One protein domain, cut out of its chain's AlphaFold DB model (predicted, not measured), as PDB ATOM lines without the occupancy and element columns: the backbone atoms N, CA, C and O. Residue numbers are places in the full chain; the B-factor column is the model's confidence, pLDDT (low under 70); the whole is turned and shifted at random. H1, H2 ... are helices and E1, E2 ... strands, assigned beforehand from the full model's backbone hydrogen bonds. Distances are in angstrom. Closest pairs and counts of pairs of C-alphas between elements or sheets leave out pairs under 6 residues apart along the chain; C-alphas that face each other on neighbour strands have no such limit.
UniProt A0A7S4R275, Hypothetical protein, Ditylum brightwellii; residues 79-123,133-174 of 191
ATOM      1  N   GLU A  79      32.116  20.927 -50.968       54.72
ATOM      2  CA  GLU A  79      32.993  21.503 -49.933       54.72
ATOM      3  C   GLU A  79      32.275  22.493 -48.994       54.72
ATOM      4  O   GLU A  79      32.661  22.599 -47.832       54.72
ATOM      5  N   ASP A  80      31.166  23.104 -49.430       55.25
ATOM      6  CA  ASP A  80      30.361  24.044 -48.623       55.25
ATOM      7  C   ASP A  80      28.965  23.502 -48.251       55.25
ATOM      8  O   ASP A  80      28.096  24.221 -47.740       55.25
ATOM      9  N   ALA A  81      28.704  22.216 -48.503       65.75
ATOM     10  CA  ALA A  81      27.415  21.624 -48.184       65.75
ATOM     11  C   ALA A  81      27.243  21.495 -46.661       65.75
ATOM     12  O   ALA A  81      27.966  20.761 -45.989       65.75
ATOM     13  N   SER A  82      26.229  22.175 -46.113       80.50
ATOM     14  CA  SER A  82      25.831  22.001 -44.709       80.50
ATOM     15  C   SER A  82      25.648  20.508 -44.383       80.50
ATOM     16  O   SER A  82      25.062  19.784 -45.198       80.50
ATOM     17  N   PRO A  83      26.063  20.026 -43.193       81.06
ATOM     18  CA  PRO A  83      25.930  18.617 -42.801       81.06
ATOM     19  C   PRO A  83      24.511  18.050 -42.978       81.06
ATOM     20  O   PRO A  83      24.330  16.881 -43.318       81.06
ATOM     21  N   ILE A  84      23.490  18.897 -42.817       85.81
ATOM     22  CA  ILE A  84      22.082  18.538 -43.030       85.81
ATOM     23  C   ILE A  84      21.796  18.252 -44.514       85.81
ATOM     24  O   ILE A  84      21.058  17.320 -44.843       85.81
ATOM     25  N   THR A  85      22.381  19.035 -45.420       85.44
ATOM     26  CA  THR A  85      22.251  18.858 -46.871       85.44
ATOM     27  C   THR A  85      22.884  17.543 -47.312       85.44
ATOM     28  O   THR A  85      22.263  16.793 -48.067       85.44
ATOM     29  N   VAL A  86      24.065  17.221 -46.776       88.75
ATOM     30  CA  VAL A  86      24.748  15.946 -47.038       88.75
ATOM     31  C   VAL A  86      23.882  14.776 -46.573       88.75
ATOM     32  O   VAL A  86      23.589  13.880 -47.367       88.75
ATOM     33  N   LEU A  87      23.365  14.821 -45.340       87.69
ATOM     34  CA  LEU A  87      22.471  13.786 -44.812       87.69
ATOM     35  C   LEU A  87      21.219  13.599 -45.684       87.69
ATOM     36  O   LEU A  87      20.845  12.471 -46.011       87.69
ATOM     37  N   ARG A  88      20.581  14.697 -46.104       89.50
ATOM     38  CA  ARG A  88      19.404  14.645 -46.982       89.50
ATOM     39  C   ARG A  88      19.735  14.005 -48.332       89.50
ATOM     40  O   ARG A  88      18.956  13.184 -48.810       89.50
ATOM     41  N   SER A  89      20.866  14.364 -48.937       87.94
ATOM     42  CA  SER A  89      21.292  13.799 -50.224       87.94
ATOM     43  C   SER A  89      21.552  12.291 -50.128       87.94
ATOM     44  O   SER A  89      21.095  11.529 -50.983       87.94
ATOM     45  N   TYR A  90      22.177  11.847 -49.033       90.38
ATOM     46  CA  TYR A  90      22.416  10.438 -48.751       90.38
ATOM     47  C   TYR A  90      21.101   9.663 -48.613       90.38
ATOM     48  O   TYR A  90      20.887   8.683 -49.326       90.38
ATOM     49  N   LEU A  91      20.175  10.139 -47.776       91.12
ATOM     50  CA  LEU A  91      18.881   9.481 -47.570       91.12
ATOM     51  C   LEU A  91      18.052   9.421 -48.860       91.12
ATOM     52  O   LEU A  91      17.437   8.396 -49.147       91.12
ATOM     53  N   LEU A  92      18.087  10.475 -49.679       90.69
ATOM     54  CA  LEU A  92      17.431  10.474 -50.986       90.69
ATOM     55  C   LEU A  92      18.039   9.421 -51.924       90.69
ATOM     56  O   LEU A  92      17.307   8.744 -52.647       90.69
ATOM     57  N   SER A  93      19.363   9.244 -51.898       88.62
ATOM     58  CA  SER A  93      20.037   8.211 -52.689       88.62
ATOM     59  C   SER A  93      19.629   6.794 -52.264       88.62
ATOM     60  O   SER A  93      19.417   5.938 -53.121       88.62
ATOM     61  N   GLU A  94      19.420   6.564 -50.968       88.12
ATOM     62  CA  GLU A  94      19.001   5.270 -50.422       88.12
ATOM     63  C   GLU A  94      17.522   4.963 -50.715       88.12
ATOM     64  O   GLU A  94      17.178   3.820 -51.029       88.12
ATOM     65  N   VAL A  95      16.656   5.987 -50.721       91.69
ATOM     66  CA  VAL A  95      15.271   5.868 -51.215       91.69
ATOM     67  C   VAL A  95      15.258   5.531 -52.705       91.69
ATOM     68  O   VAL A  95      14.550   4.618 -53.119       91.69
ATOM     69  N   ASN A  96      16.080   6.203 -53.517       90.81
ATOM     70  CA  ASN A  96      16.181   5.927 -54.955       90.81
ATOM     71  C   ASN A  96      16.694   4.509 -55.250       90.81
ATOM     72  O   ASN A  96      16.349   3.919 -56.274       90.81
ATOM     73  N   ARG A  97      17.505   3.945 -54.349       90.50
ATOM     74  CA  ARG A  97      17.969   2.551 -54.400       90.50
ATOM     75  C   ARG A  97      16.937   1.547 -53.877       90.50
ATOM     76  O   ARG A  97      17.203   0.349 -53.925       90.50
ATOM     77  N   ASN A  98      15.774   2.009 -53.409       89.19
ATOM     78  CA  ASN A  98      14.735   1.215 -52.749       89.19
ATOM     79  C   ASN A  98      15.239   0.439 -51.517       89.19
ATOM     80  O   ASN A  98      14.704  -0.620 -51.192       89.19
ATOM     81  N   ILE A  99      16.272   0.948 -50.837       90.75
ATOM     82  CA  ILE A  99      16.808   0.334 -49.611       90.75
ATOM     83  C   ILE A  99      15.941   0.726 -48.410       90.75
ATOM     84  O   ILE A  99      15.659  -0.101 -47.544       90.75
ATOM     85  N   ILE A 100      15.482   1.979 -48.383       88.62
ATOM     86  CA  ILE A 100      14.606   2.530 -47.344       88.62
ATOM     87  C   ILE A 100      13.365   3.169 -47.974       88.62
ATOM     88  O   ILE A 100      13.404   3.630 -49.116       88.62
ATOM     89  N   THR A 101      12.252   3.216 -47.236       90.81
ATOM     90  CA  THR A 101      11.054   3.935 -47.694       90.81
ATOM     91  C   THR A 101      11.198   5.435 -47.436       90.81
ATOM     92  O   THR A 101      11.985   5.872 -46.596       90.81
ATOM     93  N   ASN A 102      10.411   6.242 -48.150       87.25
ATOM     94  CA  ASN A 102      10.405   7.697 -47.973       87.25
ATOM     95  C   ASN A 102       9.979   8.098 -46.543       87.25
ATOM     96  O   ASN A 102      10.510   9.042 -45.970       87.25
ATOM     97  N   GLU A 103       9.071   7.335 -45.930       85.94
ATOM     98  CA  GLU A 103       8.662   7.536 -44.536       85.94
ATOM     99  C   GLU A 103       9.842   7.325 -43.573       85.94
ATOM    100  O   GLU A 103      10.176   8.227 -42.807       85.94
ATOM    101  N   THR A 104      10.574   6.213 -43.710       83.50
ATOM    102  CA  THR A 104      11.750   5.933 -42.869       83.50
ATOM    103  C   THR A 104      12.886   6.930 -43.108       83.50
ATOM    104  O   THR A 104      13.583   7.319 -42.174       83.50
ATOM    105  N   ALA A 105      13.063   7.395 -44.348       84.88
ATOM    106  CA  ALA A 105      14.030   8.439 -44.672       84.88
ATOM    107  C   ALA A 105      13.700   9.771 -43.978       84.88
ATOM    108  O   ALA A 105      14.607  10.446 -43.498       84.88
ATOM    109  N   ASN A 106      12.421  10.144 -43.872       87.44
ATOM    110  CA  ASN A 106      12.018  11.345 -43.138       87.44
ATOM    111  C   ASN A 106      12.241  11.202 -41.627       87.44
ATOM    112  O   ASN A 106      12.705  12.152 -40.993       87.44
ATOM    113  N   ASP A 107      11.987  10.019 -41.062       85.12
ATOM    114  CA  ASP A 107      12.274   9.742 -39.650       85.12
ATOM    115  C   ASP A 107      13.777   9.829 -39.350       85.12
ATOM    116  O   ASP A 107      14.181  10.462 -38.371       85.12
ATOM    117  N   TYR A 108      14.622   9.278 -40.228       85.94
ATOM    118  CA  TYR A 108      16.079   9.397 -40.124       85.94
ATOM    119  C   TYR A 108      16.573  10.823 -40.319       85.94
ATOM    120  O   TYR A 108      17.476  11.250 -39.602       85.94
ATOM    121  N   LEU A 109      15.973  11.581 -41.237       88.88
ATOM    122  CA  LEU A 109      16.322  12.983 -41.423       88.88
ATOM    123  C   LEU A 109      16.021  13.778 -40.150       88.88
ATOM    124  O   LEU A 109      16.888  14.502 -39.678       88.88
ATOM    125  N   LYS A 110      14.834  13.594 -39.560       86.31
ATOM    126  CA  LYS A 110      14.417  14.278 -38.328       86.31
ATOM    127  C   LYS A 110      15.293  13.905 -37.130       86.31
ATOM    128  O   LYS A 110      15.662  14.772 -36.339       86.31
ATOM    129  N   ALA A 111      15.628  12.625 -36.990       81.62
ATOM    130  CA  ALA A 111      16.512  12.159 -35.929       81.62
ATOM    131  C   ALA A 111      17.946  12.677 -36.117       81.62
ATOM    132  O   ALA A 111      18.558  13.147 -35.161       81.62
ATOM    133  N   GLY A 112      18.462  12.649 -37.348       82.81
ATOM    134  CA  GLY A 112      19.797  13.143 -37.675       82.81
ATOM    135  C   GLY A 112      19.934  14.654 -37.498       82.81
ATOM    136  O   GLY A 112      20.947  15.107 -36.975       82.81
ATOM    137  N   THR A 113      18.911  15.444 -37.843       85.69
ATOM    138  CA  THR A 113      18.913  16.889 -37.562       85.69
ATOM    139  C   THR A 113      18.889  17.176 -36.066       85.69
ATOM    140  O   THR A 113      19.633  18.042 -35.620       85.69
ATOM    141  N   ALA A 114      18.111  16.422 -35.282       82.50
ATOM    142  CA  ALA A 114      18.073  16.585 -33.827       82.50
ATOM    143  C   ALA A 114      19.433  16.276 -33.173       82.50
ATOM    144  O   ALA A 114      19.868  17.017 -32.299       82.50
ATOM    145  N   LEU A 115      20.139  15.238 -33.640       80.81
ATOM    146  CA  LEU A 115      21.495  14.920 -33.174       80.81
ATOM    147  C   LEU A 115      22.509  16.012 -33.536       80.81
ATOM    148  O   LEU A 115      23.377  16.346 -32.732       80.81
ATOM    149  N   LEU A 116      22.416  16.570 -34.747       81.88
ATOM    150  CA  LEU A 116      23.285  17.668 -35.174       81.88
ATOM    151  C   LEU A 116      23.035  18.938 -34.347       81.88
ATOM    152  O   LEU A 116      23.992  19.612 -33.975       81.88
ATOM    153  N   GLU A 117      21.780  19.244 -34.020       82.12
ATOM    154  CA  GLU A 117      21.421  20.352 -33.125       82.12
ATOM    155  C   GLU A 117      21.909  20.115 -31.688       82.12
ATOM    156  O   GLU A 117      22.452  21.027 -31.062       82.12
ATOM    157  N   GLU A 118      21.790  18.892 -31.168       76.00
ATOM    158  CA  GLU A 118      22.330  18.518 -29.856       76.00
ATOM    159  C   GLU A 118      23.854  18.715 -29.821       76.00
ATOM    160  O   GLU A 118      24.380  19.360 -28.918       76.00
ATOM    161  N   LEU A 119      24.564  18.284 -30.866       73.06
ATOM    162  CA  LEU A 119      26.010  18.477 -30.987       73.06
ATOM    163  C   LEU A 119      26.411  19.960 -31.066       73.06
ATOM    164  O   LEU A 119      27.448  20.346 -30.534       73.06
ATOM    165  N   MET A 120      25.599  20.800 -31.712       71.31
ATOM    166  CA  MET A 120      25.837  22.248 -31.776       71.31
ATOM    167  C   MET A 120      25.522  22.962 -30.454       71.31
ATOM    168  O   MET A 120      26.123  23.994 -30.159       71.31
ATOM    169  N   THR A 121      24.584  22.434 -29.665       69.25
ATOM    170  CA  THR A 121      24.200  22.989 -28.356       69.25
ATOM    171  C   THR A 121      25.062  22.468 -27.205       69.25
ATOM    172  O   THR A 121      25.164  23.149 -26.183       69.25
ATOM    173  N   LEU A 122      25.767  21.346 -27.395       64.44
ATOM    174  CA  LEU A 122      26.891  20.868 -26.580       64.44
ATOM    175  C   LEU A 122      28.119  21.787 -26.744       64.44
ATOM    176  O   LEU A 122      29.198  21.401 -27.186       64.44
ATOM    177  N   SER A 123      27.938  23.050 -26.370       48.31
ATOM    178  CA  SER A 123      29.014  23.986 -26.070       48.31
ATOM    179  C   SER A 123      29.771  23.485 -24.825       48.31
ATOM    180  O   SER A 123      29.135  22.946 -23.915       48.31
ATOM    181  N   THR A 133      27.564  11.193 -24.951       54.69
ATOM    182  CA  THR A 133      26.571  10.199 -25.373       54.69
ATOM    183  C   THR A 133      25.375  10.930 -25.964       54.69
ATOM    184  O   THR A 133      24.604  11.541 -25.228       54.69
ATOM    185  N   LEU A 134      25.206  10.860 -27.285       59.53
ATOM    186  CA  LEU A 134      24.023  11.404 -27.954       59.53
ATOM    187  C   LEU A 134      22.971  10.302 -28.050       59.53
ATOM    188  O   LEU A 134      23.267   9.201 -28.521       59.53
ATOM    189  N   SER A 135      21.749  10.576 -27.602       56.25
ATOM    190  CA  SER A 135      20.663   9.592 -27.605       56.25
ATOM    191  C   SER A 135      19.434  10.144 -28.308       56.25
ATOM    192  O   SER A 135      18.787  11.065 -27.817       56.25
ATOM    193  N   THR A 136      19.048   9.528 -29.427       58.19
ATOM    194  CA  THR A 136      17.790   9.851 -30.115       58.19
ATOM    195  C   THR A 136      16.923   8.609 -30.278       58.19
ATOM    196  O   THR A 136      17.405   7.509 -30.548       58.19
ATOM    197  N   SER A 137      15.615   8.767 -30.076       53.56
ATOM    198  CA  SER A 137      14.641   7.685 -30.229       53.56
ATOM    199  C   SER A 137      14.050   7.744 -31.629       53.56
ATOM    200  O   SER A 137      13.314   8.678 -31.946       53.56
ATOM    201  N   ILE A 138      14.279   6.707 -32.432       55.62
ATOM    202  CA  ILE A 138      13.660   6.566 -33.752       55.62
ATOM    203  C   ILE A 138      12.550   5.522 -33.671       55.62
ATOM    204  O   ILE A 138      12.708   4.457 -33.070       55.62
ATOM    205  N   VAL A 139      11.397   5.829 -34.261       55.78
ATOM    206  CA  VAL A 139      10.343   4.836 -34.469       55.78
ATOM    207  C   VAL A 139      10.691   4.091 -35.751       55.78
ATOM    208  O   VAL A 139      10.724   4.675 -36.826       55.78
ATOM    209  N   GLY A 140      11.029   2.810 -35.633       52.34
ATOM    210  CA  GLY A 140      11.292   1.970 -36.792       52.34
ATOM    211  C   GLY A 140      10.010   1.681 -37.584       52.34
ATOM    212  O   GLY A 140       8.909   1.786 -37.038       52.34
ATOM    213  N   PRO A 141      10.132   1.210 -38.837       49.69
ATOM    214  CA  PRO A 141       8.997   0.967 -39.737       49.69
ATOM    215  C   PRO A 141       7.968  -0.056 -39.211       49.69
ATOM    216  O   PRO A 141       6.843  -0.102 -39.695       49.69
ATOM    217  N   ASN A 142       8.318  -0.844 -38.188       56.50
ATOM    218  CA  ASN A 142       7.423  -1.802 -37.525       56.50
ATOM    219  C   ASN A 142       6.821  -1.272 -36.204       56.50
ATOM    220  O   ASN A 142       6.362  -2.060 -35.380       56.50
ATOM    221  N   GLY A 143       6.888   0.038 -35.939       51.72
ATOM    222  CA  GLY A 143       6.391   0.653 -34.700       51.72
ATOM    223  C   GLY A 143       7.251   0.382 -33.456       51.72
ATOM    224  O   GLY A 143       6.921   0.833 -32.360       51.72
ATOM    225  N   GLY A 144       8.370  -0.331 -33.608       46.88
ATOM    226  CA  GLY A 144       9.357  -0.511 -32.549       46.88
ATOM    227  C   GLY A 144      10.138   0.779 -32.320       46.88
ATOM    228  O   GLY A 144      10.747   1.303 -33.251       46.88
ATOM    229  N   ARG A 145      10.139   1.293 -31.089       54.28
ATOM    230  CA  ARG A 145      11.048   2.372 -30.684       54.28
ATOM    231  C   ARG A 145      12.453   1.797 -30.520       54.28
ATOM    232  O   ARG A 145      12.677   0.991 -29.623       54.28
ATOM    233  N   GLY A 146      13.370   2.194 -31.395       54.16
ATOM    234  CA  GLY A 146      14.796   1.939 -31.245       54.16
ATOM    235  C   GLY A 146      15.472   3.178 -30.670       54.16
ATOM    236  O   GLY A 146      15.332   4.269 -31.224       54.16
ATOM    237  N   THR A 147      16.190   3.024 -29.563       53.66
ATOM    238  CA  THR A 147      17.099   4.066 -29.078       53.66
ATOM    239  C   THR A 147      18.402   3.941 -29.856       53.66
ATOM    240  O   THR A 147      19.001   2.866 -29.872       53.66
ATOM    241  N   ILE A 148      18.824   5.012 -30.522       56.88
ATOM    242  CA  ILE A 148      20.160   5.106 -31.103       56.88
ATOM    243  C   ILE A 148      21.027   5.830 -30.087       56.88
ATOM    244  O   ILE A 148      20.826   7.017 -29.840       56.88
ATOM    245  N   GLU A 149      21.956   5.086 -29.498       54.69
ATOM    246  CA  GLU A 149      23.017   5.614 -28.649       54.69
ATOM    247  C   GLU A 149      24.275   5.768 -29.509       54.69
ATOM    248  O   GLU A 149      24.779   4.790 -30.070       54.69
ATOM    249  N   LEU A 150      24.750   7.003 -29.664       52.75
ATOM    250  CA  LEU A 150      26.003   7.300 -30.346       52.75
ATOM    251  C   LEU A 150      27.057   7.666 -29.301       52.75
ATOM    252  O   LEU A 150      26.969   8.714 -28.660       52.75
ATOM    253  N   THR A 151      28.070   6.813 -29.168       60.31
ATOM    254  CA  THR A 151      29.249   7.065 -28.334       60.31
ATOM    255  C   THR A 151      30.443   7.371 -29.235       60.31
ATOM    256  O   THR A 151      30.807   6.568 -30.097       60.31
ATOM    257  N   LEU A 152      31.056   8.544 -29.063       62.88
ATOM    258  CA  LEU A 152      32.249   8.938 -29.816       62.88
ATOM    259  C   LEU A 152      33.520   8.526 -29.058       62.88
ATOM    260  O   LEU A 152      33.894   9.146 -28.067       62.88
ATOM    261  N   ASP A 153      34.210   7.495 -29.553       67.75
ATOM    262  CA  ASP A 153      35.365   6.905 -28.855       67.75
ATOM    263  C   ASP A 153      36.723   7.460 -29.300       67.75
ATOM    264  O   ASP A 153      37.659   7.547 -28.501       67.75
ATOM    265  N   SER A 154      36.864   7.820 -30.578       71.62
ATOM    266  CA  SER A 154      38.116   8.340 -31.137       71.62
ATOM    267  C   SER A 154      37.884   9.165 -32.401       71.62
ATOM    268  O   SER A 154      36.898   8.968 -33.110       71.62
ATOM    269  N   VAL A 155      38.823  10.059 -32.706       71.44
ATOM    270  CA  VAL A 155      38.909  10.786 -33.979       71.44
ATOM    271  C   VAL A 155      40.140  10.300 -34.725       71.44
ATOM    272  O   VAL A 155      41.232  10.239 -34.167       71.44
ATOM    273  N   THR A 156      39.983   9.963 -36.000       69.06
ATOM    274  CA  THR A 156      41.115   9.641 -36.874       69.06
ATOM    275  C   THR A 156      41.435  10.850 -37.739       69.06
ATOM    276  O   THR A 156      40.593  11.290 -38.514       69.06
ATOM    277  N   ILE A 157      42.660  11.356 -37.629       68.25
ATOM    278  CA  ILE A 157      43.200  12.397 -38.500       68.25
ATOM    279  C   ILE A 157      44.120  11.705 -39.499       68.25
ATOM    280  O   ILE A 157      45.056  11.008 -39.111       68.25
ATOM    281  N   GLN A 158      43.846  11.882 -40.785       62.03
ATOM    282  CA  GLN A 158      44.704  11.407 -41.860       62.03
ATOM    283  C   GLN A 158      45.072  12.603 -42.726       62.03
ATOM    284  O   GLN A 158      44.192  13.267 -43.270       62.03
ATOM    285  N   GLY A 159      46.366  12.906 -42.804       61.81
ATOM    286  CA  GLY A 159      46.847  13.938 -43.713       61.81
ATOM    287  C   GLY A 159      46.903  13.444 -45.164       61.81
ATOM    288  O   GLY A 159      46.834  12.245 -45.446       61.81
ATOM    289  N   PHE A 160      47.031  14.390 -46.091       58.25
ATOM    290  CA  PHE A 160      47.159  14.141 -47.527       58.25
ATOM    291  C   PHE A 160      48.518  14.653 -48.041       58.25
ATOM    292  O   PHE A 160      49.141  15.527 -47.438       58.25
ATOM    293  N   GLY A 161      48.993  14.119 -49.173       67.88
ATOM    294  CA  GLY A 161      50.255  14.545 -49.794       67.88
ATOM    295  C   GLY A 161      51.499  14.008 -49.078       67.88
ATOM    296  O   GLY A 161      51.589  12.815 -48.808       67.88
ATOM    297  N   SER A 162      52.477  14.869 -48.788       59.81
ATOM    298  CA  SER A 162      53.728  14.502 -48.097       59.81
ATOM    299  C   SER A 162      53.548  14.149 -46.618       59.81
ATOM    300  O   SER A 162      54.464  13.607 -46.007       59.81
ATOM    301  N   PHE A 163      52.374  14.426 -46.046       53.69
ATOM    302  CA  PHE A 163      52.028  14.115 -44.663       53.69
ATOM    303  C   PHE A 163      50.907  13.070 -44.653       53.69
ATOM    304  O   PHE A 163      49.756  13.398 -44.405       53.69
ATOM    305  N   MET A 164      51.225  11.812 -44.974       66.94
ATOM    306  CA  MET A 164      50.245  10.707 -45.015       66.94
ATOM    307  C   MET A 164      50.005  10.031 -43.662       66.94
ATOM    308  O   MET A 164      49.318   9.008 -43.587       66.94
ATOM    309  N   ASP A 165      50.576  10.573 -42.591       62.69
ATOM    310  CA  ASP A 165      50.494   9.933 -41.291       62.69
ATOM    311  C   ASP A 165      49.053   9.931 -40.779       62.69
ATOM    312  O   ASP A 165      48.356  10.948 -40.724       62.69
ATOM    313  N   LYS A 166      48.611   8.726 -40.417       72.75
ATOM    314  CA  LYS A 166      47.324   8.469 -39.791       72.75
ATOM    315  C   LYS A 166      47.516   8.486 -38.281       72.75
ATOM    316  O   LYS A 166      48.219   7.638 -37.737       72.75
ATOM    317  N   VAL A 167      46.842   9.403 -37.604       68.56
ATOM    318  CA  VAL A 167      46.847   9.508 -36.146       68.56
ATOM    319  C   VAL A 167      45.442   9.229 -35.631       68.56
ATOM    320  O   VAL A 167      44.477   9.859 -36.054       68.56
ATOM    321  N   ILE A 168      45.325   8.267 -34.719       74.25
ATOM    322  CA  ILE A 168      44.070   7.945 -34.037       74.25
ATOM    323  C   ILE A 168      44.136   8.579 -32.652       74.25
ATOM    324  O   ILE A 168      44.999   8.230 -31.847       74.25
ATOM    325  N   TYR A 169      43.240   9.522 -32.387       66.06
ATOM    326  CA  TYR A 169      43.165  10.252 -31.132       66.06
ATOM    327  C   TYR A 169      41.983   9.744 -30.292       66.06
ATOM    328  O   TYR A 169      40.837   9.895 -30.720       66.06
ATOM    329  N   PRO A 170      42.216   9.125 -29.122       68.19
ATOM    330  CA  PRO A 170      41.137   8.655 -28.257       68.19
ATOM    331  C   PRO A 170      40.426   9.836 -27.577       68.19
ATOM    332  O   PRO A 170      41.079  10.722 -27.031       68.19
ATOM    333  N   LEU A 171      39.090   9.835 -27.587       68.94
ATOM    334  CA  LEU A 171      38.255  10.904 -27.020       68.94
ATOM    335  C   LEU A 171      37.888  10.686 -25.545       68.94
ATOM    336  O   LEU A 171      37.479  11.628 -24.878       68.94
ATOM    337  N   ARG A 172      38.034   9.458 -25.030       58.84
ATOM    338  CA  ARG A 172      37.494   9.066 -23.718       58.84
ATOM    339  C   ARG A 172      38.199   9.667 -22.492       58.84
ATOM    340  O   ARG A 172      37.604   9.617 -21.430       58.84
ATOM    341  N   ASP A 173      39.400  10.251 -22.614       52.19
ATOM    342  CA  ASP A 173      40.212  10.614 -21.429       52.19
ATOM    343  C   ASP A 173      41.047  11.911 -21.526       52.19
ATOM    344  O   ASP A 173      41.857  12.179 -20.635       52.19
ATOM    345  N   ARG A 174      40.942  12.725 -22.591       48.78
ATOM    346  CA  ARG A 174      41.786  13.936 -22.735       48.78
ATOM    347  C   ARG A 174      41.069  15.077 -23.449       48.78
ATOM    348  O   ARG A 174      40.387  14.856 -24.443       48.78
TER     349      ARG A 174
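AT A GLANCE: This is residues 79 to 123 and 133 to 174 of the 191 residues of the protein "Hypothetical protein" of Ditylum brightwellii (UniProt A0A7S4R275). A two-stranded ribbon, E1 and E2, has a helical hairpin, H1 and H2, packed on it through H2, mainly beside E1, with H1 beyond H2. A second ribbon, the hairpin E3 and E4, reaches away as an arm where E2 runs on into E3. The printed part has 87 residues with two named helices, then four named strands, in two antiparallel sheets, E1 - E2 and E3 - E4. The class is mixed, helices and strands; the whole is loose, with a radius of gyration of the C-alphas of 16.4 A, and elongated, spanning 47 by 30 by 21 A.

HOW THE PARTS SIT: E1, residues 133 to 139, and E2, residues 145 to 151, form a hairpin, antiparallel at 159 degrees; N 138 and O 146 are 2.9 A apart, within hydrogen-bond range. H2, residues 102 to 121, comes closest to E1 at the C-alphas of Ala 111 and Thr 136, 6.4 A apart. H1, residues 83 to 96, and H2 form a helical hairpin: they touch, closest at the C-alphas of Leu 91 and Ala 105, 5.7 A, at a shallow tilt of 15 degrees, opposite ways. In H1 and H2 every O i to N i+4 pair is within hydrogen-bond range. E2 runs on into E3, residues 154 to 158, across a break of 2 residues, at 60 degrees. E3 and E4, residues 166 to 170, form an antiparallel hairpin at 164 degrees, with N 155 and O 169 within hydrogen-bond range at 2.8 A. Both helices are apart from E3 and E4.

IN THESE COORDINATES: H1 begins at C-alpha 83 (25.930, 18.617, -42.801) and is 20.1 A long; H2 is 28.4 A. E1 measures 19.4 A, E2 18.9 A, E3 13.0 A and E4 13.1 A, ending at C-alpha 170 (41.137, 8.655, -28.257).

THE WHOLE: The two C-alphas farthest apart, those of Gly 143 and Ser 162, are 51.1 A apart. Residues 124 to 132 are not printed; C-alphas 123 and 133 are 14.0 A apart across the cut. Of the links printed whole, E3 to E4 is short and the others are tight. The mean pLDDT of the printed part is 71.5, with 44 residues under 70, among them 133 to 153.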